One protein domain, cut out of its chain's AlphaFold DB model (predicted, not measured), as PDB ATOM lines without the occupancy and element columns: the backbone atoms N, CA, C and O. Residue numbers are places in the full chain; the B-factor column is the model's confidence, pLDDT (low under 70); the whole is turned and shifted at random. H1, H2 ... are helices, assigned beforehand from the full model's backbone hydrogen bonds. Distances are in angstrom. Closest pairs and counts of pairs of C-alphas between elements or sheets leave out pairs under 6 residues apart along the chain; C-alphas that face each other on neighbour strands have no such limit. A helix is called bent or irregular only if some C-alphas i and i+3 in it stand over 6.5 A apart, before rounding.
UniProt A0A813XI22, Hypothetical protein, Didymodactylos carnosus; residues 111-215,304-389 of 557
ATOM      1  N   TYR A 111      -5.783 103.187 -63.690       84.06
ATOM      2  CA  TYR A 111      -6.712 103.264 -62.552       84.06
ATOM      3  C   TYR A 111      -6.374 102.285 -61.408       84.06
ATOM      4  O   TYR A 111      -6.711 102.536 -60.247       84.06
ATOM      5  N   PHE A 112      -5.679 101.184 -61.709       85.50
ATOM      6  CA  PHE A 112      -5.356 100.116 -60.757       85.50
ATOM      7  C   PHE A 112      -4.614 100.583 -59.482       85.50
ATOM      8  O   PHE A 112      -5.045 100.184 -58.398       85.50
ATOM      9  N   PRO A 113      -3.583 101.456 -59.520       87.88
ATOM     10  CA  PRO A 113      -2.903 101.885 -58.293       87.88
ATOM     11  C   PRO A 113      -3.823 102.654 -57.326       87.88
ATOM     12  O   PRO A 113      -3.760 102.434 -56.119       87.88
ATOM     13  N   HIS A 114      -4.753 103.476 -57.830       86.56
ATOM     14  CA  HIS A 114      -5.769 104.140 -56.997       86.56
ATOM     15  C   HIS A 114      -6.762 103.136 -56.374       86.56
ATOM     16  O   HIS A 114      -7.159 103.307 -55.220       86.56
ATOM     17  N   LEU A 115      -7.121 102.049 -57.073       87.69
ATOM     18  CA  LEU A 115      -7.896 100.956 -56.467       87.69
ATOM     19  C   LEU A 115      -7.126 100.261 -55.335       87.69
ATOM     20  O   LEU A 115      -7.724  99.942 -54.305       87.69
ATOM     21  N   VAL A 116      -5.814 100.060 -55.496       88.94
ATOM     22  CA  VAL A 116      -4.946  99.492 -54.452       88.94
ATOM     23  C   VAL A 116      -4.896 100.413 -53.230       88.94
ATOM     24  O   VAL A 116      -5.204  99.948 -52.131       88.94
ATOM     25  N   TRP A 117      -4.635 101.714 -53.410       90.12
ATOM     26  CA  TRP A 117      -4.696 102.717 -52.335       90.12
ATOM     27  C   TRP A 117      -6.038 102.677 -51.600       90.12
ATOM     28  O   TRP A 117      -6.080 102.403 -50.403       90.12
ATOM     29  N   ARG A 118      -7.149 102.842 -52.328       87.62
ATOM     30  CA  ARG A 118      -8.516 102.866 -51.781       87.62
ATOM     31  C   ARG A 118      -8.923 101.570 -51.072       87.62
ATOM     32  O   ARG A 118      -9.784 101.610 -50.195       87.62
ATOM     33  N   SER A 119      -8.363 100.426 -51.464       87.12
ATOM     34  CA  SER A 119      -8.624  99.128 -50.832       87.12
ATOM     35  C   SER A 119      -7.811  98.945 -49.550       87.12
ATOM     36  O   SER A 119      -8.345  98.476 -48.546       87.12
ATOM     37  N   LEU A 120      -6.531  99.326 -49.566       87.19
ATOM     38  CA  LEU A 120      -5.590  99.065 -48.477       87.19
ATOM     39  C   LEU A 120      -5.592 100.155 -47.398       87.19
ATOM     40  O   LEU A 120      -5.547  99.813 -46.219       87.19
ATOM     41  N   SER A 121      -5.739 101.438 -47.747       87.88
ATOM     42  CA  SER A 121      -5.823 102.521 -46.752       87.88
ATOM     43  C   SER A 121      -6.975 102.279 -45.774       87.88
ATOM     44  O   SER A 121      -6.779 102.325 -44.564       87.88
ATOM     45  N   ARG A 122      -8.135 101.845 -46.279       84.69
ATOM     46  CA  ARG A 122      -9.295 101.418 -45.477       84.69
ATOM     47  C   ARG A 122      -9.043 100.220 -44.561       84.69
ATOM     48  O   ARG A 122      -9.703 100.106 -43.532       84.69
ATOM     49  N   ARG A 123      -8.115  99.317 -44.901       84.12
ATOM     50  CA  ARG A 123      -7.795  98.157 -44.047       84.12
ATOM     51  C   ARG A 123      -7.067  98.557 -42.769       84.12
ATOM     52  O   ARG A 123      -7.143  97.794 -41.806       84.12
ATOM     53  N   SER A 124      -6.433  99.731 -42.723       82.88
ATOM     54  CA  SER A 124      -5.822 100.274 -41.500       82.88
ATOM     55  C   SER A 124      -6.833 100.350 -40.342       82.88
ATOM     56  O   SER A 124      -6.536  99.908 -39.236       82.88
ATOM     57  N   GLY A 125      -8.072 100.766 -40.623       82.12
ATOM     58  CA  GLY A 125      -9.111 101.057 -39.629       82.12
ATOM     59  C   GLY A 125      -9.471 102.543 -39.524       82.12
ATOM     60  O   GLY A 125     -10.478 102.856 -38.900       82.12
ATOM     61  N   ILE A 126      -8.712 103.435 -40.172       86.12
ATOM     62  CA  ILE A 126      -8.982 104.876 -40.250       86.12
ATOM     63  C   ILE A 126      -9.328 105.250 -41.709       86.12
ATOM     64  O   ILE A 126      -8.589 104.878 -42.624       86.12
ATOM     65  N   ASP A 127     -10.448 105.944 -41.979       87.50
ATOM     66  CA  ASP A 127     -10.669 106.541 -43.316       87.50
ATOM     67  C   ASP A 127     -10.030 107.932 -43.318       87.50
ATOM     68  O   ASP A 127     -10.585 108.921 -42.847       87.50
ATOM     69  N   VAL A 128      -8.802 107.969 -43.836       89.00
ATOM     70  CA  VAL A 128      -7.923 109.146 -43.928       89.00
ATOM     71  C   VAL A 128      -8.620 110.358 -44.562       89.00
ATOM     72  O   VAL A 128      -8.278 111.500 -44.262       89.00
ATOM     73  N   ARG A 129      -9.625 110.130 -45.414       88.56
ATOM     74  CA  ARG A 129     -10.411 111.202 -46.027       88.56
ATOM     75  C   ARG A 129     -11.338 111.898 -45.062       88.56
ATOM     76  O   ARG A 129     -11.414 113.111 -45.139       88.56
ATOM     77  N   ASP A 130     -12.016 111.178 -44.177       89.69
ATOM     78  CA  ASP A 130     -13.011 111.792 -43.295       89.69
ATOM     79  C   ASP A 130     -12.319 112.808 -42.357       89.69
ATOM     80  O   ASP A 130     -12.863 113.871 -42.068       89.69
ATOM     81  N   ILE A 131     -11.052 112.545 -42.008       92.00
ATOM     82  CA  ILE A 131     -10.155 113.454 -41.275       92.00
ATOM     83  C   ILE A 131      -9.712 114.651 -42.132       92.00
ATOM     84  O   ILE A 131      -9.718 115.786 -41.655       92.00
ATOM     85  N   ILE A 132      -9.326 114.430 -43.395       91.44
ATOM     86  CA  ILE A 132      -8.913 115.521 -44.294       91.44
ATOM     87  C   ILE A 132     -10.105 116.418 -44.646       91.44
ATOM     88  O   ILE A 132      -9.979 117.635 -44.570       91.44
ATOM     89  N   ASP A 133     -11.262 115.844 -44.964       89.75
ATOM     90  CA  ASP A 133     -12.493 116.570 -45.269       89.75
ATOM     91  C   ASP A 133     -12.976 117.343 -44.022       89.75
ATOM     92  O   ASP A 133     -13.324 118.518 -44.138       89.75
ATOM     93  N   ALA A 134     -12.890 116.769 -42.810       90.81
ATOM     94  CA  ALA A 134     -13.126 117.501 -41.558       90.81
ATOM     95  C   ALA A 134     -12.155 118.683 -41.367       90.81
ATOM     96  O   ALA A 134     -12.578 119.767 -40.968       90.81
ATOM     97  N   ALA A 135     -10.873 118.522 -41.704       91.12
ATOM     98  CA  ALA A 135      -9.871 119.586 -41.600       91.12
ATOM     99  C   ALA A 135      -9.990 120.659 -42.705       91.12
ATOM    100  O   ALA A 135      -9.646 121.822 -42.479       91.12
ATOM    101  N   ILE A 136     -10.503 120.304 -43.891       89.38
ATOM    102  CA  ILE A 136     -10.919 121.260 -44.930       89.38
ATOM    103  C   ILE A 136     -12.125 122.059 -44.428       89.38
ATOM    104  O   ILE A 136     -12.114 123.286 -44.522       89.38
ATOM    105  N   ASN A 137     -13.115 121.386 -43.832       88.44
ATOM    106  CA  ASN A 137     -14.282 122.038 -43.243       88.44
ATOM    107  C   ASN A 137     -13.866 123.002 -42.118       88.44
ATOM    108  O   ASN A 137     -14.224 124.173 -42.190       88.44
ATOM    109  N   TYR A 138     -13.014 122.571 -41.176       88.50
ATOM    110  CA  TYR A 138     -12.425 123.415 -40.122       88.50
ATOM    111  C   TYR A 138     -11.765 124.684 -40.693       88.50
ATOM    112  O   TYR A 138     -11.989 125.783 -40.193       88.50
ATOM    113  N   LYS A 139     -10.990 124.555 -41.783       85.56
ATOM    114  CA  LYS A 139     -10.361 125.693 -42.479       85.56
ATOM    115  C   LYS A 139     -11.379 126.625 -43.158       85.56
ATOM    116  O   LYS A 139     -11.068 127.791 -43.377       85.56
ATOM    117  N   SER A 140     -12.554 126.115 -43.530       81.81
ATOM    118  CA  SER A 140     -13.608 126.865 -44.230       81.81
ATOM    119  C   SER A 140     -14.625 127.556 -43.313       81.81
ATOM    120  O   SER A 140     -15.407 128.370 -43.802       81.81
ATOM    121  N   VAL A 141     -14.628 127.256 -42.007       80.50
ATOM    122  CA  VAL A 141     -15.475 127.953 -41.028       80.50
ATOM    123  C   VAL A 141     -14.920 129.357 -40.788       80.50
ATOM    124  O   VAL A 141     -13.825 129.537 -40.248       80.50
ATOM    125  N   ASP A 142     -15.695 130.366 -41.186       62.97
ATOM    126  CA  ASP A 142     -15.322 131.767 -41.033       62.97
ATOM    127  C   ASP A 142     -15.227 132.143 -39.549       62.97
ATOM    128  O   ASP A 142     -16.209 132.090 -38.805       62.97
ATOM    129  N   THR A 143     -14.048 132.596 -39.117       60.94
ATOM    130  CA  THR A 143     -13.770 132.954 -37.707       60.94
ATOM    131  C   THR A 143     -14.466 134.264 -37.278       60.94
ATOM    132  O   THR A 143     -14.318 134.725 -36.153       60.94
ATOM    133  N   ALA A 144     -15.268 134.865 -38.166       58.59
ATOM    134  CA  ALA A 144     -16.193 135.956 -37.860       58.59
ATOM    135  C   ALA A 144     -17.617 135.476 -37.491       58.59
ATOM    136  O   ALA A 144     -18.436 136.281 -37.042       58.59
ATOM    137  N   THR A 145     -17.940 134.190 -37.685       60.66
ATOM    138  CA  THR A 145     -19.244 133.610 -37.315       60.66
ATOM    139  C   THR A 145     -19.187 132.902 -35.961       60.66
ATOM    140  O   THR A 145     -18.192 132.275 -35.627       60.66
ATOM    141  N   LYS A 146     -20.278 132.999 -35.185       52.97
ATOM    142  CA  LYS A 146     -20.412 132.561 -33.775       52.97
ATOM    143  C   LYS A 146     -20.325 131.039 -33.516       52.97
ATOM    144  O   LYS A 146     -20.781 130.581 -32.473       52.97
ATOM    145  N   ASP A 147     -19.774 130.259 -34.440       69.62
ATOM    146  CA  ASP A 147     -19.787 128.789 -34.406       69.62
ATOM    147  C   ASP A 147     -18.432 128.183 -33.980       69.62
ATOM    148  O   ASP A 147     -17.981 127.152 -34.484       69.62
ATOM    149  N   ASP A 148     -17.766 128.838 -33.020       75.69
ATOM    150  CA  ASP A 148     -16.532 128.336 -32.393       75.69
ATOM    151  C   ASP A 148     -16.734 126.959 -31.736       75.69
ATOM    152  O   ASP A 148     -15.795 126.165 -31.658       75.69
ATOM    153  N   ASN A 149     -17.967 126.640 -31.322       82.38
ATOM    154  CA  ASN A 149     -18.338 125.316 -30.827       82.38
ATOM    155  C   ASN A 149     -18.145 124.253 -31.917       82.38
ATOM    156  O   ASN A 149     -17.360 123.331 -31.714       82.38
ATOM    157  N   HIS A 150     -18.770 124.400 -33.093       85.19
ATOM    158  CA  HIS A 150     -18.611 123.429 -34.180       85.19
ATOM    159  C   HIS A 150     -17.163 123.352 -34.692       85.19
ATOM    160  O   HIS A 150     -16.649 122.274 -34.994       85.19
ATOM    161  N   LYS A 151     -16.455 124.487 -34.722       86.50
ATOM    162  CA  LYS A 151     -15.019 124.529 -35.029       86.50
ATOM    163  C   LYS A 151     -14.187 123.723 -34.017       86.50
ATOM    164  O   LYS A 151     -13.254 123.025 -34.415       86.50
ATOM    165  N   THR A 152     -14.549 123.771 -32.735       88.38
ATOM    166  CA  THR A 152     -13.923 122.972 -31.669       88.38
ATOM    167  C   THR A 152     -14.271 121.486 -31.805       88.38
ATOM    168  O   THR A 152     -13.358 120.668 -31.781       88.38
ATOM    169  N   GLU A 153     -15.538 121.133 -32.054       90.12
ATOM    170  CA  GLU A 153     -15.981 119.748 -32.311       90.12
ATOM    171  C   GLU A 153     -15.219 119.101 -33.481       90.12
ATOM    172  O   GLU A 153     -14.790 117.951 -33.390       90.12
ATOM    173  N   LEU A 154     -15.021 119.836 -34.584       91.69
ATOM    174  CA  LEU A 154     -14.257 119.357 -35.741       91.69
ATOM    175  C   LEU A 154     -12.789 119.089 -35.383       91.69
ATOM    176  O   LEU A 154     -12.232 118.079 -35.813       91.69
ATOM    177  N   MET A 155     -12.164 119.971 -34.600       91.88
ATOM    178  CA  MET A 155     -10.782 119.800 -34.146       91.88
ATOM    179  C   MET A 155     -10.651 118.628 -33.165       91.88
ATOM    180  O   MET A 155      -9.759 117.800 -33.335       91.88
ATOM    181  N   GLU A 156     -11.570 118.503 -32.204       92.69
ATOM    182  CA  GLU A 156     -11.627 117.372 -31.273       92.69
ATOM    183  C   GLU A 156     -11.803 116.050 -32.030       92.69
ATOM    184  O   GLU A 156     -11.044 115.118 -31.790       92.69
ATOM    185  N   TYR A 157     -12.693 115.982 -33.027       93.25
ATOM    186  CA  TYR A 157     -12.849 114.804 -33.889       93.25
ATOM    187  C   TYR A 157     -11.560 114.433 -34.645       93.25
ATOM    188  O   TYR A 157     -11.184 113.261 -34.682       93.25
ATOM    189  N   ILE A 158     -10.853 115.411 -35.227       94.06
ATOM    190  CA  ILE A 158      -9.578 115.184 -35.937       94.06
ATOM    191  C   ILE A 158      -8.507 114.648 -34.976       94.06
ATOM    192  O   ILE A 158      -7.797 113.694 -35.304       94.06
ATOM    193  N   VAL A 159      -8.390 115.259 -33.795       94.56
ATOM    194  CA  VAL A 159      -7.413 114.883 -32.767       94.56
ATOM    195  C   VAL A 159      -7.742 113.504 -32.198       94.56
ATOM    196  O   VAL A 159      -6.859 112.657 -32.158       94.56
ATOM    197  N   GLU A 160      -8.999 113.238 -31.839       93.06
ATOM    198  CA  GLU A 160      -9.454 111.964 -31.273       93.06
ATOM    199  C   GLU A 160      -9.333 110.806 -32.280       93.06
ATOM    200  O   GLU A 160      -8.949 109.697 -31.907       93.06
ATOM    201  N   ALA A 161      -9.600 111.048 -33.570       92.69
ATOM    202  CA  ALA A 161      -9.432 110.041 -34.619       92.69
ATOM    203  C   ALA A 161      -7.957 109.654 -34.830       92.69
ATOM    204  O   ALA A 161      -7.657 108.476 -35.031       92.69
ATOM    205  N   ILE A 162      -7.034 110.624 -34.758       92.94
ATOM    206  CA  ILE A 162      -5.591 110.357 -34.821       92.94
ATOM    207  C   ILE A 162      -5.117 109.687 -33.523       92.94
ATOM    208  O   ILE A 162      -4.443 108.664 -33.595       92.94
ATOM    209  N   ASP A 163      -5.508 110.203 -32.357       91.69
ATOM    210  CA  ASP A 163      -5.159 109.679 -31.028       91.69
ATOM    211  C   ASP A 163      -5.547 108.195 -30.885       91.69
ATOM    212  O   ASP A 163      -4.687 107.364 -30.611       91.69
ATOM    213  N   LYS A 164      -6.793 107.826 -31.221       89.94
ATOM    214  CA  LYS A 164      -7.290 106.433 -31.189       89.94
ATOM    215  C   LYS A 164      -6.580 105.469 -32.144       89.94
ATOM    216  O   LYS A 164      -6.615 104.264 -31.910       89.94
ATOM    217  N   TYR A 165      -6.015 105.966 -33.242       89.12
ATOM    218  CA  TYR A 165      -5.279 105.147 -34.211       89.12
ATOM    219  C   TYR A 165      -3.803 105.000 -33.829       89.12
ATOM    220  O   TYR A 165      -3.207 103.942 -34.024       89.12
ATOM    221  N   VAL A 166      -3.220 106.068 -33.290       88.56
ATOM    222  CA  VAL A 166      -1.827 106.111 -32.846       88.56
ATOM    223  C   VAL A 166      -1.642 105.289 -31.559       88.56
ATOM    224  O   VAL A 166      -0.678 104.533 -31.460       88.56
ATOM    225  N   ASP A 167      -2.606 105.376 -30.637       85.00
ATOM    226  CA  ASP A 167      -2.641 104.735 -29.312       85.00
ATOM    227  C   ASP A 167      -3.422 103.394 -29.291       85.00
ATOM    228  O   ASP A 167      -3.982 103.014 -28.262       85.00
ATOM    229  N   ASP A 168      -3.536 102.673 -30.422       83.19
ATOM    230  CA  ASP A 168      -4.218 101.360 -30.449       83.19
ATOM    231  C   ASP A 168      -3.414 100.337 -29.612       83.19
ATOM    232  O   ASP A 168      -2.296  99.986 -29.996       83.19
ATOM    233  N   PRO A 169      -3.962  99.769 -28.516       73.12
ATOM    234  CA  PRO A 169      -3.249  98.817 -27.657       73.12
ATOM    235  C   PRO A 169      -2.928  97.468 -28.330       73.12
ATOM    236  O   PRO A 169      -2.345  96.586 -27.700       73.12
ATOM    237  N   ARG A 170      -3.332  97.262 -29.591       72.06
ATOM    238  CA  ARG A 170      -2.944  96.117 -30.435       72.06
ATOM    239  C   ARG A 170      -1.695  96.383 -31.274       72.06
ATOM    240  O   ARG A 170      -1.147  95.437 -31.844       72.06
ATOM    241  N   ARG A 171      -1.282  97.646 -31.397       74.06
ATOM    242  CA  ARG A 171      -0.064  98.063 -32.097       74.06
ATOM    243  C   ARG A 171       1.131  97.490 -31.338       74.06
ATOM    244  O   ARG A 171       1.193  97.589 -30.115       74.06
ATOM    245  N   GLN A 172       2.050  96.829 -32.036       63.00
ATOM    246  CA  GLN A 172       3.250  96.303 -31.387       63.00
ATOM    247  C   GLN A 172       4.252  97.452 -31.233       63.00
ATOM    248  O   GLN A 172       4.750  97.904 -32.265       63.00
ATOM    249  N   PRO A 173       4.562  97.924 -30.007       58.75
ATOM    250  CA  PRO A 173       5.590  98.942 -29.834       58.75
ATOM    251  C   PRO A 173       6.915  98.393 -30.362       58.75
ATOM    252  O   PRO A 173       7.249  97.226 -30.123       58.75
ATOM    253  N   ASP A 174       7.672  99.213 -31.094       56.91
ATOM    254  CA  ASP A 174       8.948  98.776 -31.654       56.91
ATOM    255  C   ASP A 174       9.973  98.573 -30.529       56.91
ATOM    256  O   ASP A 174      10.684  99.491 -30.115       56.91
ATOM    257  N   GLU A 175      10.043  97.343 -30.014       53.56
ATOM    258  CA  GLU A 175      11.161  96.888 -29.194       53.56
ATOM    259  C   GLU A 175      12.448  97.163 -29.975       53.56
ATOM    260  O   GLU A 175      12.737  96.483 -30.968       53.56
ATOM    261  N   ARG A 176      13.205  98.166 -29.503       50.69
ATOM    262  CA  ARG A 176      14.417  98.739 -30.119       50.69
ATOM    263  C   ARG A 176      15.630  97.793 -30.030       50.69
ATOM    264  O   ARG A 176      16.768  98.228 -29.875       50.69
ATOM    265  N   GLY A 177      15.386  96.484 -30.081       46.78
ATOM    266  CA  GLY A 177      16.395  95.432 -30.070       46.78
ATOM    267  C   GLY A 177      17.115  95.346 -31.414       46.78
ATOM    268  O   GLY A 177      16.491  95.269 -32.470       46.78
ATOM    269  N   THR A 178      18.447  95.312 -31.379       47.72
ATOM    270  CA  THR A 178      19.366  95.546 -32.512       47.72
ATOM    271  C   THR A 178      19.386  94.461 -33.607       47.72
ATOM    272  O   THR A 178      20.364  94.331 -34.342       47.72
ATOM    273  N   LYS A 179      18.337  93.638 -33.726       50.72
ATOM    274  CA  LYS A 179      18.212  92.561 -34.717       50.72
ATOM    275  C   LYS A 179      16.877  92.669 -35.445       50.72
ATOM    276  O   LYS A 179      15.869  92.122 -34.997       50.72
ATOM    277  N   ILE A 180      16.894  93.313 -36.614       56.88
ATOM    278  CA  ILE A 180      15.775  93.289 -37.566       56.88
ATOM    279  C   ILE A 180      15.571  91.836 -38.009       56.88
ATOM    280  O   ILE A 180      16.270  91.321 -38.879       56.88
ATOM    281  N   SER A 181      14.624  91.150 -37.374       61.94
ATOM    282  CA  SER A 181      14.263  89.785 -37.749       61.94
ATOM    283  C   SER A 181      13.725  89.771 -39.177       61.94
ATOM    284  O   SER A 181      12.885  90.602 -39.529       61.94
ATOM    285  N   ILE A 182      14.130  88.778 -39.976       62.50
ATOM    286  CA  ILE A 182      13.614  88.567 -41.340       62.50
ATOM    287  C   ILE A 182      12.077  88.478 -41.326       62.50
ATOM    288  O   ILE A 182      11.427  88.944 -42.256       62.50
ATOM    289  N   LYS A 183      11.476  87.992 -40.227       60.19
ATOM    290  CA  LYS A 183      10.019  88.024 -40.018       60.19
ATOM    291  C   LYS A 183       9.467  89.452 -39.878       60.19
ATOM    292  O   LYS A 183       8.471  89.751 -40.526       60.19
ATOM    293  N   ARG A 184      10.097  90.350 -39.100       61.75
ATOM    294  CA  ARG A 184       9.663  91.765 -38.981       61.75
ATOM    295  C   ARG A 184       9.850  92.494 -40.321       61.75
ATOM    296  O   ARG A 184       8.942  93.209 -40.735       61.75
ATOM    297  N   LEU A 185      10.948  92.239 -41.045       62.59
ATOM    298  CA  LEU A 185      11.175  92.767 -42.402       62.59
ATOM    299  C   LEU A 185      10.112  92.281 -43.406       62.59
ATOM    300  O   LEU A 185       9.534  93.091 -44.122       62.59
ATOM    301  N   PHE A 186       9.797  90.983 -43.418       65.25
ATOM    302  CA  PHE A 186       8.742  90.417 -44.265       65.25
ATOM    303  C   PHE A 186       7.367  91.010 -43.930       65.25
ATOM    304  O   PHE A 186       6.664  91.443 -44.832       65.25
ATOM    305  N   MET A 187       7.005  91.135 -42.648       60.34
ATOM    306  CA  MET A 187       5.748  91.777 -42.224       60.34
ATOM    307  C   MET A 187       5.691  93.275 -42.588       60.34
ATOM    308  O   MET A 187       4.614  93.786 -42.878       60.34
ATOM    309  N   THR A 188       6.845  93.955 -42.625       60.62
ATOM    310  CA  THR A 188       7.009  95.366 -43.041       60.62
ATOM    311  C   THR A 188       6.928  95.547 -44.564       60.62
ATOM    312  O   THR A 188       6.562  96.614 -45.039       60.62
ATOM    313  N   ILE A 189       7.244  94.524 -45.361       61.91
ATOM    314  CA  ILE A 189       7.142  94.583 -46.831       61.91
ATOM    315  C   ILE A 189       5.785  94.030 -47.311       61.91
ATOM    316  O   ILE A 189       5.199  94.520 -48.277       61.91
ATOM    317  N   CYS A 190       5.233  93.033 -46.620       64.50
ATOM    318  CA  CYS A 190       3.961  92.409 -46.960       64.50
ATOM    319  C   CYS A 190       2.765  93.217 -46.436       64.50
ATOM    320  O   CYS A 190       2.212  92.950 -45.368       64.50
ATOM    321  N   ILE A 191       2.296  94.123 -47.297       64.56
ATOM    322  CA  ILE A 191       1.109  94.996 -47.189       64.56
ATOM    323  C   ILE A 191      -0.203  94.328 -46.707       64.56
ATOM    324  O   ILE A 191      -1.177  95.017 -46.398       64.56
ATOM    325  N   PHE A 192      -0.269  92.996 -46.664       65.31
ATOM    326  CA  PHE A 192      -1.423  92.239 -46.171       65.31
ATOM    327  C   PHE A 192      -1.309  91.776 -44.713       65.31
ATOM    328  O   PHE A 192      -2.338  91.460 -44.122       65.31
ATOM    329  N   LEU A 193      -0.104  91.743 -44.130       60.19
ATOM    330  CA  LEU A 193       0.133  91.229 -42.775       60.19
ATOM    331  C   LEU A 193       0.617  92.307 -41.789       60.19
ATOM    332  O   LEU A 193       0.364  92.186 -40.593       60.19
ATOM    333  N   GLY A 194       1.245  93.384 -42.266       65.00
ATOM    334  CA  GLY A 194       1.831  94.434 -41.421       65.00
ATOM    335  C   GLY A 194       0.862  95.389 -40.705       65.00
ATOM    336  O   GLY A 194       1.285  96.464 -40.299       65.00
ATOM    337  N   LYS A 195      -0.433  95.059 -40.563       68.62
ATOM    338  CA  LYS A 195      -1.477  96.007 -40.108       68.62
ATOM    339  C   LYS A 195      -1.195  96.660 -38.741       68.62
ATOM    340  O   LYS A 195      -1.578  97.807 -38.545       68.62
ATOM    341  N   TYR A 196      -0.584  95.932 -37.808       70.31
ATOM    342  CA  TYR A 196      -0.382  96.374 -36.419       70.31
ATOM    343  C   TYR A 196       1.028  96.932 -36.138       70.31
ATOM    344  O   TYR A 196       1.437  96.996 -34.979       70.31
ATOM    345  N   LEU A 197       1.784  97.307 -37.177       73.56
ATOM    346  CA  LEU A 197       3.054  98.028 -37.040       73.56
ATOM    347  C   LEU A 197       2.845  99.539 -37.234       73.56
ATOM    348  O   LEU A 197       1.927  99.960 -37.937       73.56
ATOM    349  N   GLY A 198       3.748 100.352 -36.680       76.12
ATOM    350  CA  GLY A 198       3.727 101.821 -36.748       76.12
ATOM    351  C   GLY A 198       3.895 102.473 -38.128       76.12
ATOM    352  O   GLY A 198       4.034 103.695 -38.226       76.12
ATOM    353  N   ASN A 199       3.948 101.666 -39.187       83.12
ATOM    354  CA  ASN A 199       4.337 102.046 -40.542       83.12
ATOM    355  C   ASN A 199       3.400 101.500 -41.645       83.12
ATOM    356  O   ASN A 199       3.721 101.614 -42.831       83.12
ATOM    357  N   TYR A 200       2.261 100.899 -41.296       85.69
ATOM    358  CA  TYR A 200       1.339 100.294 -42.259       85.69
ATOM    359  C   TYR A 200       0.883 101.273 -43.351       85.69
ATOM    360  O   TYR A 200       0.926 100.955 -44.544       85.69
ATOM    361  N   LEU A 201       0.434 102.464 -42.958       87.81
ATOM    362  CA  LEU A 201      -0.176 103.430 -43.870       87.81
ATOM    363  C   LEU A 201       0.867 104.060 -44.810       87.81
ATOM    364  O   LEU A 201       0.604 104.212 -46.007       87.81
ATOM    365  N   ILE A 202       2.075 104.337 -44.310       87.12
ATOM    366  CA  ILE A 202       3.206 104.812 -45.120       87.12
ATOM    367  C   ILE A 202       3.725 103.729 -46.092       87.12
ATOM    368  O   ILE A 202       4.042 104.056 -47.239       87.12
ATOM    369  N   ILE A 203       3.734 102.440 -45.711       86.50
ATOM    370  CA  ILE A 203       4.056 101.323 -46.630       86.50
ATOM    371  C   ILE A 203       3.021 101.243 -47.759       86.50
ATOM    372  O   ILE A 203       3.387 101.146 -48.935       86.50
ATOM    373  N   VAL A 204       1.726 101.310 -47.428       87.75
ATOM    374  CA  VAL A 204       0.630 101.308 -48.413       87.75
ATOM    375  C   VAL A 204       0.769 102.487 -49.386       87.75
ATOM    376  O   VAL A 204       0.602 102.313 -50.598       87.75
ATOM    377  N   TYR A 205       1.140 103.669 -48.882       88.50
ATOM    378  CA  TYR A 205       1.372 104.857 -49.701       88.50
ATOM    379  C   TYR A 205       2.553 104.676 -50.665       88.50
ATOM    380  O   TYR A 205       2.375 104.785 -51.879       88.50
ATOM    381  N   PHE A 206       3.748 104.325 -50.174       88.06
ATOM    382  CA  PHE A 206       4.909 104.137 -51.052       88.06
ATOM    383  C   PHE A 206       4.739 102.964 -52.023       88.06
ATOM    384  O   PHE A 206       5.198 103.057 -53.160       88.06
ATOM    385  N   THR A 207       4.010 101.910 -51.648       87.75
ATOM    386  CA  THR A 207       3.692 100.823 -52.585       87.75
ATOM    387  C   THR A 207       2.745 101.291 -53.691       87.75
ATOM    388  O   THR A 207       2.953 100.969 -54.857       87.75
ATOM    389  N   THR A 208       1.750 102.126 -53.367       88.31
ATOM    390  CA  THR A 208       0.886 102.774 -54.371       88.31
ATOM    391  C   THR A 208       1.715 103.609 -55.353       88.31
ATOM    392  O   THR A 208       1.529 103.515 -56.566       88.31
ATOM    393  N   LYS A 209       2.685 104.383 -54.851       86.81
ATOM    394  CA  LYS A 209       3.604 105.169 -55.689       86.81
ATOM    395  C   LYS A 209       4.505 104.296 -56.564       86.81
ATOM    396  O   LYS A 209       4.660 104.584 -57.750       86.81
ATOM    397  N   ALA A 210       5.039 103.204 -56.017       86.69
ATOM    398  CA  ALA A 210       5.796 102.221 -56.783       86.69
ATOM    399  C   ALA A 210       4.940 101.597 -57.901       86.69
ATOM    400  O   ALA A 210       5.423 101.455 -59.017       86.69
ATOM    401  N   LEU A 211       3.654 101.310 -57.657       87.94
ATOM    402  CA  LEU A 211       2.729 100.827 -58.688       87.94
ATOM    403  C   LEU A 211       2.456 101.866 -59.789       87.94
ATOM    404  O   LEU A 211       2.374 101.481 -60.954       87.94
ATOM    405  N   TYR A 212       2.374 103.166 -59.476       84.31
ATOM    406  CA  TYR A 212       2.295 104.214 -60.507       84.31
ATOM    407  C   TYR A 212       3.570 104.296 -61.360       84.31
ATOM    408  O   TYR A 212       3.470 104.389 -62.585       84.31
ATOM    409  N   ILE A 213       4.758 104.222 -60.744       82.31
ATOM    410  CA  ILE A 213       6.040 104.217 -61.472       82.31
ATOM    411  C   ILE A 213       6.166 102.954 -62.330       82.31
ATOM    412  O   ILE A 213       6.465 103.054 -63.517       82.31
ATOM    413  N   THR A 214       5.871 101.775 -61.776       84.00
ATOM    414  CA  THR A 214       5.882 100.505 -62.513       84.00
ATOM    415  C   THR A 214       4.878 100.521 -63.661       84.00
ATOM    416  O   THR A 214       5.239 100.111 -64.757       84.00
ATOM    417  N   ASN A 215       3.665 101.063 -63.482       83.94
ATOM    418  CA  ASN A 215       2.743 101.271 -64.602       83.94
ATOM    419  C   ASN A 215       3.382 102.167 -65.675       83.94
ATOM    420  O   ASN A 215       3.426 101.760 -66.828       83.94
ATOM    421  N   PHE A 304      12.974 111.367 -44.121       83.69
ATOM    422  CA  PHE A 304      14.201 111.203 -43.331       83.69
ATOM    423  C   PHE A 304      13.987 111.597 -41.850       83.69
ATOM    424  O   PHE A 304      13.399 112.658 -41.607       83.69
ATOM    425  N   PRO A 305      14.488 110.824 -40.860       79.31
ATOM    426  CA  PRO A 305      14.226 111.061 -39.434       79.31
ATOM    427  C   PRO A 305      14.542 112.484 -38.955       79.31
ATOM    428  O   PRO A 305      13.736 113.094 -38.251       79.31
ATOM    429  N   ASP A 306      15.641 113.087 -39.414       81.50
ATOM    430  CA  ASP A 306      15.992 114.472 -39.063       81.50
ATOM    431  C   ASP A 306      14.965 115.482 -39.592       81.50
ATOM    432  O   ASP A 306      14.667 116.492 -38.950       81.50
ATOM    433  N   LYS A 307      14.389 115.213 -40.770       85.31
ATOM    434  CA  LYS A 307      13.328 116.031 -41.370       85.31
ATOM    435  C   LYS A 307      11.979 115.788 -40.693       85.31
ATOM    436  O   LYS A 307      11.133 116.681 -40.738       85.31
ATOM    437  N   GLN A 308      11.770 114.636 -40.049       84.06
ATOM    438  CA  GLN A 308      10.626 114.382 -39.167       84.06
ATOM    439  C   GLN A 308      10.761 115.155 -37.850       84.06
ATOM    440  O   GLN A 308       9.891 115.971 -37.538       84.06
ATOM    441  N   TYR A 309      11.882 114.976 -37.144       85.19
ATOM    442  CA  TYR A 309      12.158 115.621 -35.860       85.19
ATOM    443  C   TYR A 309      12.081 117.149 -35.950       85.19
ATOM    444  O   TYR A 309      11.305 117.778 -35.230       85.19
ATOM    445  N   ASN A 310      12.804 117.758 -36.898       86.12
ATOM    446  CA  ASN A 310      12.826 119.217 -37.048       86.12
ATOM    447  C   ASN A 310      11.465 119.812 -37.460       86.12
ATOM    448  O   ASN A 310      11.152 120.939 -37.079       86.12
ATOM    449  N   TYR A 311      10.633 119.066 -38.197       88.31
ATOM    450  CA  TYR A 311       9.287 119.501 -38.593       88.31
ATOM    451  C   TYR A 311       8.337 119.589 -37.391       88.31
ATOM    452  O   TYR A 311       7.661 120.603 -37.223       88.31
ATOM    453  N   ILE A 312       8.313 118.564 -36.530       86.94
ATOM    454  CA  ILE A 312       7.470 118.566 -35.324       86.94
ATOM    455  C   ILE A 312       8.031 119.539 -34.272       86.94
ATOM    456  O   ILE A 312       7.273 120.365 -33.764       86.94
ATOM    457  N   LYS A 313       9.354 119.533 -34.019       86.75
ATOM    458  CA  LYS A 313      10.030 120.474 -33.097       86.75
ATOM    459  C   LYS A 313       9.650 121.926 -33.407       86.75
ATOM    460  O   LYS A 313       9.171 122.635 -32.525       86.75
ATOM    461  N   ARG A 314       9.799 122.352 -34.669       86.06
ATOM    462  CA  ARG A 314       9.511 123.730 -35.100       86.06
ATOM    463  C   ARG A 314       8.046 124.117 -34.883       86.06
ATOM    464  O   ARG A 314       7.777 125.242 -34.476       86.06
ATOM    465  N   ARG A 315       7.101 123.200 -35.118       87.25
ATOM    466  CA  ARG A 315       5.663 123.446 -34.897       87.25
ATOM    467  C   ARG A 315       5.303 123.560 -33.416       87.25
ATOM    468  O   ARG A 315       4.534 124.444 -33.057       87.25
ATOM    469  N   LEU A 316       5.903 122.741 -32.552       85.56
ATOM    470  CA  LEU A 316       5.706 122.848 -31.100       85.56
ATOM    471  C   LEU A 316       6.338 124.130 -30.522       85.56
ATOM    472  O   LEU A 316       5.736 124.757 -29.656       85.56
ATOM    473  N   GLN A 317       7.489 124.580 -31.044       82.38
ATOM    474  CA  GLN A 317       8.076 125.883 -30.682       82.38
ATOM    475  C   GLN A 317       7.176 127.064 -31.099       82.38
ATOM    476  O   GLN A 317       6.943 127.961 -30.292       82.38
ATOM    477  N   LEU A 318       6.605 127.044 -32.314       81.31
ATOM    478  CA  LEU A 318       5.674 128.087 -32.787       81.31
ATOM    479  C   LEU A 318       4.461 128.285 -31.861       81.31
ATOM    480  O   LEU A 318       3.993 129.410 -31.713       81.31
ATOM    481  N   MET A 319       3.980 127.221 -31.211       76.75
ATOM    482  CA  MET A 319       2.816 127.277 -30.316       76.75
ATOM    483  C   MET A 319       3.153 127.666 -28.873       76.75
ATOM    484  O   MET A 319       2.277 128.156 -28.163       76.75
ATOM    485  N   LYS A 320       4.406 127.495 -28.429       72.12
ATOM    486  CA  LYS A 320       4.847 127.931 -27.092       72.12
ATOM    487  C   LYS A 320       5.018 129.440 -26.957       72.12
ATOM    488  O   LYS A 320       5.050 129.936 -25.836       72.12
ATOM    489  N   ARG A 321       5.106 130.166 -28.081       63.59
ATOM    490  CA  ARG A 321       5.411 131.609 -28.123       63.59
ATOM    491  C   ARG A 321       6.804 131.949 -27.558       63.59
ATOM    492  O   ARG A 321       7.058 133.105 -27.232       63.59
ATOM    493  N   ASP A 322       7.694 130.950 -27.490       59.88
ATOM    494  CA  ASP A 322       9.116 131.111 -27.171       59.88
ATOM    495  C   ASP A 322       9.753 132.090 -28.172       59.88
ATOM    496  O   ASP A 322       9.582 131.949 -29.385       59.88
ATOM    497  N   THR A 323      10.481 133.094 -27.678       54.16
ATOM    498  CA  THR A 323      11.049 134.171 -28.509       54.16
ATOM    499  C   THR A 323      12.324 133.782 -29.258       54.16
ATOM    500  O   THR A 323      12.673 134.457 -30.226       54.16
ATOM    501  N   ASP A 324      12.993 132.690 -28.871       61.97
ATOM    502  CA  ASP A 324      14.153 132.145 -29.585       61.97
ATOM    503  C   ASP A 324      13.828 130.788 -30.237       61.97
ATOM    504  O   ASP A 324      13.845 129.722 -29.616       61.97
ATOM    505  N   PHE A 325      13.551 130.827 -31.542       62.22
ATOM    506  CA  PHE A 325      13.327 129.630 -32.358       62.22
ATOM    507  C   PHE A 325      14.612 128.844 -32.664       62.22
ATOM    508  O   PHE A 325      14.532 127.654 -32.992       62.22
ATOM    509  N   ASN A 326      15.778 129.489 -32.569       64.31
ATOM    510  CA  ASN A 326      17.076 128.901 -32.887       64.31
ATOM    511  C   ASN A 326      17.658 128.132 -31.698       64.31
ATOM    512  O   ASN A 326      18.378 127.154 -31.915       64.31
ATOM    513  N   GLN A 327      17.318 128.511 -30.461       70.19
ATOM    514  CA  GLN A 327      17.786 127.800 -29.276       70.19
ATOM    515  C   GLN A 327      17.392 126.313 -29.313       70.19
ATOM    516  O   GLN A 327      16.294 125.904 -29.727       70.19
ATOM    517  N   GLN A 328      18.324 125.463 -28.891       69.50
ATOM    518  CA  GLN A 328      18.062 124.041 -28.733       69.50
ATOM    519  C   GLN A 328      17.423 123.821 -27.351       69.50
ATOM    520  O   GLN A 328      17.997 124.247 -26.352       69.50
ATOM    521  N   PRO A 329      16.233 123.194 -27.268       71.69
ATOM    522  CA  PRO A 329      15.549 123.002 -25.995       71.69
ATOM    523  C   PRO A 329      16.374 122.087 -25.072       71.69
ATOM    524  O   PRO A 329      17.130 121.250 -25.581       71.69
ATOM    525  N   PRO A 330      16.217 122.192 -23.737       76.44
ATOM    526  CA  PRO A 330      16.967 121.379 -22.781       76.44
ATOM    527  C   PRO A 330      16.891 119.880 -23.084       76.44
ATOM    528  O   PRO A 330      15.873 119.386 -23.571       76.44
ATOM    529  N   GLU A 331      17.959 119.140 -22.782       79.38
ATOM    530  CA  GLU A 331      18.105 117.733 -23.184       79.38
ATOM    531  C   GLU A 331      16.947 116.840 -22.708       79.38
ATOM    532  O   GLU A 331      16.440 116.027 -23.483       79.38
ATOM    533  N   TYR A 332      16.432 117.066 -21.494       76.81
ATOM    534  CA  TYR A 332      15.254 116.347 -20.998       76.81
ATOM    535  C   TYR A 332      14.021 116.558 -21.898       76.81
ATOM    536  O   TYR A 332      13.325 115.599 -22.219       76.81
ATOM    537  N   VAL A 333      13.794 117.778 -22.403       78.62
ATOM    538  CA  VAL A 333      12.699 118.091 -23.342       78.62
ATOM    539  C   VAL A 333      12.943 117.441 -24.707       78.62
ATOM    540  O   VAL A 333      12.000 116.971 -25.340       78.62
ATOM    541  N   GLN A 334      14.201 117.359 -25.161       81.75
ATOM    542  CA  GLN A 334      14.548 116.639 -26.394       81.75
ATOM    543  C   GLN A 334      14.220 115.143 -26.291       81.75
ATOM    544  O   GLN A 334      13.777 114.558 -27.278       81.75
ATOM    545  N   GLY A 335      14.384 114.537 -25.111       81.75
ATOM    546  CA  GLY A 335      13.928 113.173 -24.833       81.75
ATOM    547  C   GLY A 335      12.420 113.011 -25.034       81.75
ATOM    548  O   GLY A 335      11.992 112.135 -25.781       81.75
ATOM    549  N   TRP A 336      11.615 113.910 -24.460       83.25
ATOM    550  CA  TRP A 336      10.149 113.850 -24.560       83.25
ATOM    551  C   TRP A 336       9.666 114.113 -25.999       83.25
ATOM    552  O   TRP A 336       8.737 113.462 -26.466       83.25
ATOM    553  N   TYR A 337      10.327 115.006 -26.750       85.81
ATOM    554  CA  TYR A 337      10.055 115.172 -28.184       85.81
ATOM    555  C   TYR A 337      10.430 113.924 -28.998       85.81
ATOM    556  O   TYR A 337       9.691 113.567 -29.910       85.81
ATOM    557  N   LYS A 338      11.543 113.240 -28.693       85.62
ATOM    558  CA  LYS A 338      11.906 111.982 -29.372       85.62
ATOM    559  C   LYS A 338      10.875 110.886 -29.103       85.62
ATOM    560  O   LYS A 338      10.460 110.229 -30.051       85.62
ATOM    561  N   GLU A 339      10.424 110.727 -27.862       85.56
ATOM    562  CA  GLU A 339       9.456 109.683 -27.508       85.56
ATOM    563  C   GLU A 339       8.061 109.979 -28.092       85.56
ATOM    564  O   GLU A 339       7.463 109.105 -28.711       85.56
ATOM    565  N   PHE A 340       7.603 111.238 -28.078       88.69
ATOM    566  CA  PHE A 340       6.376 111.650 -28.777       88.69
ATOM    567  C   PHE A 340       6.420 111.398 -30.296       88.69
ATOM    568  O   PHE A 340       5.411 111.046 -30.900       88.69
ATOM    569  N   ILE A 341       7.576 111.589 -30.939       89.12
ATOM    570  CA  ILE A 341       7.711 111.478 -32.402       89.12
ATOM    571  C   ILE A 341       7.917 110.022 -32.843       89.12
ATOM    572  O   ILE A 341       7.311 109.600 -33.826       89.12
ATOM    573  N   PHE A 342       8.757 109.261 -32.139       85.44
ATOM    574  CA  PHE A 342       9.183 107.917 -32.555       85.44
ATOM    575  C   PHE A 342       8.566 106.770 -31.743       85.44
ATOM    576  O   PHE A 342       8.580 105.646 -32.230       85.44
ATOM    577  N   GLY A 343       8.052 107.031 -30.536       82.56
ATOM    578  CA  GLY A 343       7.335 106.056 -29.706       82.56
ATOM    579  C   GLY A 343       5.815 106.218 -29.784       82.56
ATOM    580  O   GLY A 343       5.115 105.231 -29.968       82.56
ATOM    581  N   TYR A 344       5.308 107.455 -29.689       87.56
ATOM    582  CA  TYR A 344       3.873 107.736 -29.800       87.56
ATOM    583  C   TYR A 344       3.412 107.825 -31.263       87.56
ATOM    584  O   TYR A 344       2.834 106.871 -31.769       87.56
ATOM    585  N   LEU A 345       3.682 108.932 -31.976       89.06
ATOM    586  CA  LEU A 345       3.180 109.157 -33.348       89.06
ATOM    587  C   LEU A 345       3.511 108.007 -34.316       89.06
ATOM    588  O   LEU A 345       2.656 107.610 -35.118       89.06
ATOM    589  N   GLU A 346       4.753 107.519 -34.257       87.38
ATOM    590  CA  GLU A 346       5.351 106.583 -35.218       87.38
ATOM    591  C   GLU A 346       5.320 107.120 -36.681       87.38
ATOM    592  O   GLU A 346       4.774 108.200 -36.960       87.38
ATOM    593  N   PRO A 347       5.943 106.436 -37.668       86.50
ATOM    594  CA  PRO A 347       5.945 106.897 -39.059       86.50
ATOM    595  C   PRO A 347       4.555 107.186 -39.653       86.50
ATOM    596  O   PRO A 347       4.421 108.160 -40.399       86.50
ATOM    597  N   ASP A 348       3.524 106.413 -39.297       89.06
ATOM    598  CA  ASP A 348       2.152 106.627 -39.780       89.06
ATOM    599  C   ASP A 348       1.491 107.895 -39.215       89.06
ATOM    600  O   ASP A 348       0.843 108.627 -39.964       89.06
ATOM    601  N   GLY A 349       1.676 108.222 -37.929       90.56
ATOM    602  CA  GLY A 349       1.147 109.467 -37.358       90.56
ATOM    603  C   GLY A 349       1.781 110.693 -38.018       90.56
ATOM    604  O   GLY A 349       1.095 111.643 -38.405       90.56
ATOM    605  N   ILE A 350       3.095 110.632 -38.261       91.44
ATOM    606  CA  ILE A 350       3.832 111.665 -39.003       91.44
ATOM    607  C   ILE A 350       3.362 111.741 -40.469       91.44
ATOM    608  O   ILE A 350       3.301 112.840 -41.032       91.44
ATOM    609  N   PHE A 351       3.006 110.611 -41.091       91.81
ATOM    610  CA  PHE A 351       2.422 110.569 -42.436       91.81
ATOM    611  C   PHE A 351       1.065 111.265 -42.498       91.81
ATOM    612  O   PHE A 351       0.903 112.179 -43.310       91.81
ATOM    613  N   MET A 352       0.127 110.909 -41.616       91.88
ATOM    614  CA  MET A 352      -1.204 111.521 -41.585       91.88
ATOM    615  C   MET A 352      -1.118 113.040 -41.413       91.88
ATOM    616  O   MET A 352      -1.723 113.779 -42.184       91.88
ATOM    617  N   LEU A 353      -0.283 113.526 -40.489       92.56
ATOM    618  CA  LEU A 353      -0.088 114.962 -40.261       92.56
ATOM    619  C   LEU A 353       0.506 115.698 -41.476       92.56
ATOM    620  O   LEU A 353       0.153 116.851 -41.732       92.56
ATOM    621  N   ARG A 354       1.391 115.055 -42.249       91.06
ATOM    622  CA  ARG A 354       1.963 115.634 -43.482       91.06
ATOM    623  C   ARG A 354       0.987 115.609 -44.651       91.06
ATOM    624  O   ARG A 354       0.993 116.542 -45.454       91.06
ATOM    625  N   LEU A 355       0.150 114.579 -44.744       89.88
ATOM    626  CA  LEU A 355      -0.929 114.506 -45.725       89.88
ATOM    627  C   LEU A 355      -2.023 115.544 -45.419       89.88
ATOM    628  O   LEU A 355      -2.518 116.191 -46.341       89.88
ATOM    629  N   LEU A 356      -2.307 115.780 -44.133       91.56
ATOM    630  CA  LEU A 356      -3.200 116.834 -43.649       91.56
ATOM    631  C   LEU A 356      -2.677 118.228 -44.036       91.56
ATOM    632  O   LEU A 356      -3.359 118.954 -44.754       91.56
ATOM    633  N   SER A 357      -1.436 118.565 -43.652       90.50
ATOM    634  CA  SER A 357      -0.765 119.829 -44.028       90.50
ATOM    635  C   SER A 357      -0.748 120.048 -45.546       90.50
ATOM    636  O   SER A 357      -1.052 121.148 -46.005       90.50
ATOM    637  N   SER A 358      -0.483 118.993 -46.330       86.69
ATOM    638  CA  SER A 358      -0.414 119.075 -47.798       86.69
ATOM    639  C   SER A 358      -1.765 119.346 -48.480       86.69
ATOM    640  O   SER A 358      -1.758 119.769 -49.633       86.69
ATOM    641  N   ASN A 359      -2.901 119.112 -47.808       87.00
ATOM    642  CA  ASN A 359      -4.242 119.317 -48.376       87.00
ATOM    643  C   ASN A 359      -5.039 120.457 -47.713       87.00
ATOM    644  O   ASN A 359      -5.990 120.950 -48.317       87.00
ATOM    645  N   THR A 360      -4.675 120.904 -46.503       88.06
ATOM    646  CA  THR A 360      -5.422 121.940 -45.763       88.06
ATOM    647  C   THR A 360      -4.617 123.227 -45.597       88.06
ATOM    648  O   THR A 360      -4.736 124.144 -46.414       88.06
ATOM    649  N   SER A 361      -3.816 123.334 -44.540       88.31
ATOM    650  CA  SER A 361      -2.785 124.350 -44.358       88.31
ATOM    651  C   SER A 361      -1.813 123.937 -43.254       88.31
ATOM    652  O   SER A 361      -2.118 123.130 -42.370       88.31
ATOM    653  N   ASP A 362      -0.645 124.573 -43.252       87.69
ATOM    654  CA  ASP A 362       0.326 124.422 -42.175       87.69
ATOM    655  C   ASP A 362      -0.159 124.985 -40.832       87.69
ATOM    656  O   ASP A 362       0.348 124.560 -39.795       87.69
ATOM    657  N   PHE A 363      -1.148 125.883 -40.820       88.94
ATOM    658  CA  PHE A 363      -1.757 126.375 -39.583       88.94
ATOM    659  C   PHE A 363      -2.552 125.260 -38.887       88.94
ATOM    660  O   PHE A 363      -2.203 124.870 -37.775       88.94
ATOM    661  N   VAL A 364      -3.527 124.660 -39.586       90.62
ATOM    662  CA  VAL A 364      -4.394 123.596 -39.037       90.62
ATOM    663  C   VAL A 364      -3.562 122.401 -38.559       90.62
ATOM    664  O   VAL A 364      -3.768 121.891 -37.463       90.62
ATOM    665  N   CYS A 365      -2.546 121.999 -39.332       92.69
ATOM    666  CA  CYS A 365      -1.622 120.934 -38.933       92.69
ATOM    667  C   CYS A 365      -0.844 121.258 -37.639       92.69
ATOM    668  O   CYS A 365      -0.594 120.362 -36.834       92.69
ATOM    669  N   THR A 366      -0.471 122.522 -37.413       91.94
ATOM    670  CA  THR A 366       0.239 122.950 -36.191       91.94
ATOM    671  C   THR A 366      -0.672 122.889 -34.964       91.94
ATOM    672  O   THR A 366      -0.236 122.448 -33.902       91.94
ATOM    673  N   GLU A 367      -1.940 123.266 -35.120       91.38
ATOM    674  CA  GLU A 367      -2.942 123.215 -34.054       91.38
ATOM    675  C   GLU A 367      -3.264 121.771 -33.639       91.38
ATOM    676  O   GLU A 367      -3.179 121.448 -32.454       91.38
ATOM    677  N   VAL A 368      -3.488 120.876 -34.613       94.12
ATOM    678  CA  VAL A 368      -3.653 119.425 -34.382       94.12
ATOM    679  C   VAL A 368      -2.433 118.837 -33.661       94.12
ATOM    680  O   VAL A 368      -2.586 118.099 -32.690       94.12
ATOM    681  N   ILE A 369      -1.209 119.192 -34.080       94.06
ATOM    682  CA  ILE A 369       0.035 118.744 -33.424       94.06
ATOM    683  C   ILE A 369       0.120 119.223 -31.972       94.06
ATOM    684  O   ILE A 369       0.541 118.457 -31.106       94.06
ATOM    685  N   ASN A 370      -0.289 120.461 -31.688       92.25
ATOM    686  CA  ASN A 370      -0.319 120.979 -30.325       92.25
ATOM    687  C   ASN A 370      -1.340 120.231 -29.461       92.25
ATOM    688  O   ASN A 370      -1.000 119.817 -28.358       92.25
ATOM    689  N   GLN A 371      -2.561 120.000 -29.954       92.12
ATOM    690  CA  GLN A 371      -3.577 119.271 -29.187       92.12
ATOM    691  C   GLN A 371      -3.182 117.804 -28.942       92.12
ATOM    692  O   GLN A 371      -3.290 117.338 -27.808       92.12
ATOM    693  N   LEU A 372      -2.613 117.112 -29.939       93.56
ATOM    694  CA  LEU A 372      -2.042 115.767 -29.766       93.56
ATOM    695  C   LEU A 372      -0.895 115.744 -28.742       93.56
ATOM    696  O   LEU A 372      -0.825 114.831 -27.923       93.56
ATOM    697  N   TRP A 373      -0.019 116.757 -28.744       91.88
ATOM    698  CA  TRP A 373       1.031 116.899 -27.730       91.88
ATOM    699  C   TRP A 373       0.447 117.101 -26.326       91.88
ATOM    700  O   TRP A 373       0.904 116.453 -25.386       91.88
ATOM    701  N   GLN A 374      -0.584 117.940 -26.167       90.12
ATOM    702  CA  GLN A 374      -1.255 118.105 -24.872       90.12
ATOM    703  C   GLN A 374      -1.928 116.803 -24.414       90.12
ATOM    704  O   GLN A 374      -1.794 116.442 -23.246       90.12
ATOM    705  N   ALA A 375      -2.614 116.081 -25.306       88.88
ATOM    706  CA  ALA A 375      -3.255 114.804 -24.992       88.88
ATOM    707  C   ALA A 375      -2.231 113.766 -24.500       88.88
ATOM    708  O   ALA A 375      -2.383 113.227 -23.402       88.88
ATOM    709  N   TYR A 376      -1.144 113.573 -25.255       89.38
ATOM    710  CA  TYR A 376      -0.013 112.712 -24.896       89.38
ATOM    711  C   TYR A 376       0.612 113.100 -23.543       89.38
ATOM    712  O   TYR A 376       0.678 112.283 -22.626       89.38
ATOM    713  N   TYR A 377       0.962 114.376 -23.353       86.00
ATOM    714  CA  TYR A 377       1.558 114.890 -22.113       86.00
ATOM    715  C   TYR A 377       0.668 114.640 -20.874       86.00
ATOM    716  O   TYR A 377       1.159 114.324 -19.787       86.00
ATOM    717  N   HIS A 378      -0.660 114.715 -21.032       84.94
ATOM    718  CA  HIS A 378      -1.613 114.382 -19.969       84.94
ATOM    719  C   HIS A 378      -1.802 112.869 -19.750       84.94
ATOM    720  O   HIS A 378      -2.208 112.488 -18.648       84.94
ATOM    721  N   LYS A 379      -1.533 112.004 -20.741       83.62
ATOM    722  CA  LYS A 379      -1.493 110.539 -20.566       83.62
ATOM    723  C   LYS A 379      -0.270 110.145 -19.728       83.62
ATOM    724  O   LYS A 379      -0.447 109.550 -18.663       83.62
ATOM    725  N   ASP A 380       0.925 110.598 -20.113       80.69
ATOM    726  CA  ASP A 380       2.190 110.300 -19.421       80.69
ATOM    727  C   ASP A 380       2.170 110.733 -17.948       80.69
ATOM    728  O   ASP A 380       2.461 109.935 -17.052       80.69
ATOM    729  N   ILE A 381       1.733 111.966 -17.652       77.06
ATOM    730  CA  ILE A 381       1.620 112.448 -16.264       77.06
ATOM    731  C   ILE A 381       0.651 111.586 -15.443       77.06
ATOM    732  O   ILE A 381       0.930 111.289 -14.275       77.06
ATOM    733  N   LYS A 382      -0.472 111.144 -16.026       79.56
ATOM    734  CA  LYS A 382      -1.418 110.244 -15.344       79.56
ATOM    735  C   LYS A 382      -0.801 108.868 -15.096       79.56
ATOM    736  O   LYS A 382      -1.086 108.284 -14.051       79.56
ATOM    737  N   GLU A 383       0.038 108.355 -15.994       80.56
ATOM    738  CA  GLU A 383       0.720 107.075 -15.787       80.56
ATOM    739  C   GLU A 383       1.828 107.159 -14.732       80.56
ATOM    740  O   GLU A 383       1.846 106.336 -13.816       80.56
ATOM    741  N   ILE A 384       2.678 108.187 -14.766       77.62
ATOM    742  CA  ILE A 384       3.690 108.443 -13.724       77.62
ATOM    743  C   ILE A 384       3.007 108.567 -12.349       77.62
ATOM    744  O   ILE A 384       3.437 107.955 -11.370       77.62
ATOM    745  N   SER A 385       1.864 109.259 -12.292       72.62
ATOM    746  CA  SER A 385       1.032 109.410 -11.085       72.62
ATOM    747  C   SER A 385       0.273 108.137 -10.665       72.62
ATOM    748  O   SER A 385      -0.341 108.110  -9.592       72.62
ATOM    749  N   ARG A 386       0.263 107.087 -11.497       77.88
ATOM    750  CA  ARG A 386      -0.239 105.740 -11.166       77.88
ATOM    751  C   ARG A 386       0.900 104.826 -10.715       77.88
ATOM    752  O   ARG A 386       0.737 104.153  -9.705       77.88
ATOM    753  N   LYS A 387       2.042 104.837 -11.415       79.69
ATOM    754  CA  LYS A 387       3.275 104.112 -11.053       79.69
ATOM    755  C   LYS A 387       3.733 104.493  -9.641       79.69
ATOM    756  O   LYS A 387       3.686 103.647  -8.751       79.69
ATOM    757  N   ARG A 388       3.912 105.793  -9.373       72.88
ATOM    758  CA  ARG A 388       4.271 106.311  -8.040       72.88
ATOM    759  C   ARG A 388       3.278 105.929  -6.930       72.88
ATOM    760  O   ARG A 388       3.688 105.700  -5.801       72.88
ATOM    761  N   ARG A 389       1.975 105.822  -7.226       73.12
ATOM    762  CA  ARG A 389       0.963 105.374  -6.241       73.12
ATOM    763  C   ARG A 389       0.970 103.868  -5.975       73.12
ATOM    764  O   ARG A 389       0.528 103.460  -4.907       73.12
TER     765      ARG A 389
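Overview. This is residues 111 to 215 and 304 to 389 of the 557 residues of the protein "Hypothetical protein" of Didymodactylos carnosus (UniProt A0A813XI22). A sharply bent helix, H7, runs through the middle, with the hairpin H2 and H3 on one side of its arm H7b, and the long helix H8 folding back from H7b and crossing H3, H6 and H7a. The antiparallel pair H1 and H5 forms a side arm that meets H7b through residues 200 to 202 of H5, short H4 sits by that same end of H5, at residues 200 to 203, and residues 378 to 389 of H8 stick out. The printed part has 191 residues with eight named helices, H1 to H8 in chain order, and no named strand: the class is all helix. It is compact, with a radius of gyration of the C-alphas of 18.1 A, and spans 47 by 45 by 36 A.

Along the chain. H7, residues 331 to 359, was assigned as one helix by its hydrogen bonds but is bent: C-alphas 344 and 347 are 9.5 A apart. Its arms are H7a, residues 331 to 344, from (18.105, 117.733, -23.184), and H7b, residues 347 to 359, each 18.6 A long. H8, residues 362 to 389, is 40.7 A long and ends at (0.963, 105.374, -6.241). H2 is residues 128 to 140, H3 148 to 166, 26.7 A long, and H6 305 to 320, 22.9 A. H1, residues 111 to 124, begins at (-6.712, 103.264, -62.552); H4 is 182 to 189 and H5 200 to 215, 22.4 A.

Arrangement. H7a and H7b are about perpendicular, at 87 degrees. H2, H3 and H7b form an up-and-down bundle, each running against the one before it. H2 and H3, a helical hairpin, touch at C-alphas Ile 131 and Ile 158, 5.6 A apart, their closest. H7b and H8, also a hairpin, have closest C-alphas Ser 357 and Cys 365, 5.3 A apart, at a shallow tilt of 28 degrees. H6 touches H8, about perpendicular at 89 degrees, closest at C-alphas Arg 315 and Thr 366, 5.6 A. H5 touches H7b with residues 200 to 202 alone, closest at C-alphas Leu 201 and Asp 348, 5.7 A. H1 and H5 touch at a shallow tilt of 8 degrees, opposite ways; C-alphas Pro 113 and Thr 208 are closest, 5.5 A. H4 and H5 only just touch, with 3 pairs of C-alphas within 8 A, the closest Ile 189 and Ile 203, 7.4 A. H1 and H3 are apart. Every O i to N i+4 pair is within hydrogen-bond range in H2, H3, H4, H5 and H7b; in H1 7 of 10 are, in H6 11 of 12, in H7a 9 of 10 and in H8 23 of 24.

Size, cuts and confidence. The C-alphas farthest apart, Asn 215 and Arg 389, are 58.5 A apart. Residues 216 to 303 are not printed; C-alphas 215 and 304 are 26.1 A apart across the cut. The link from H3 to H4 is long, 15 residues. Mean pLDDT of the printed part is 80.9; 37 residues are under 70, among them 172 to 195.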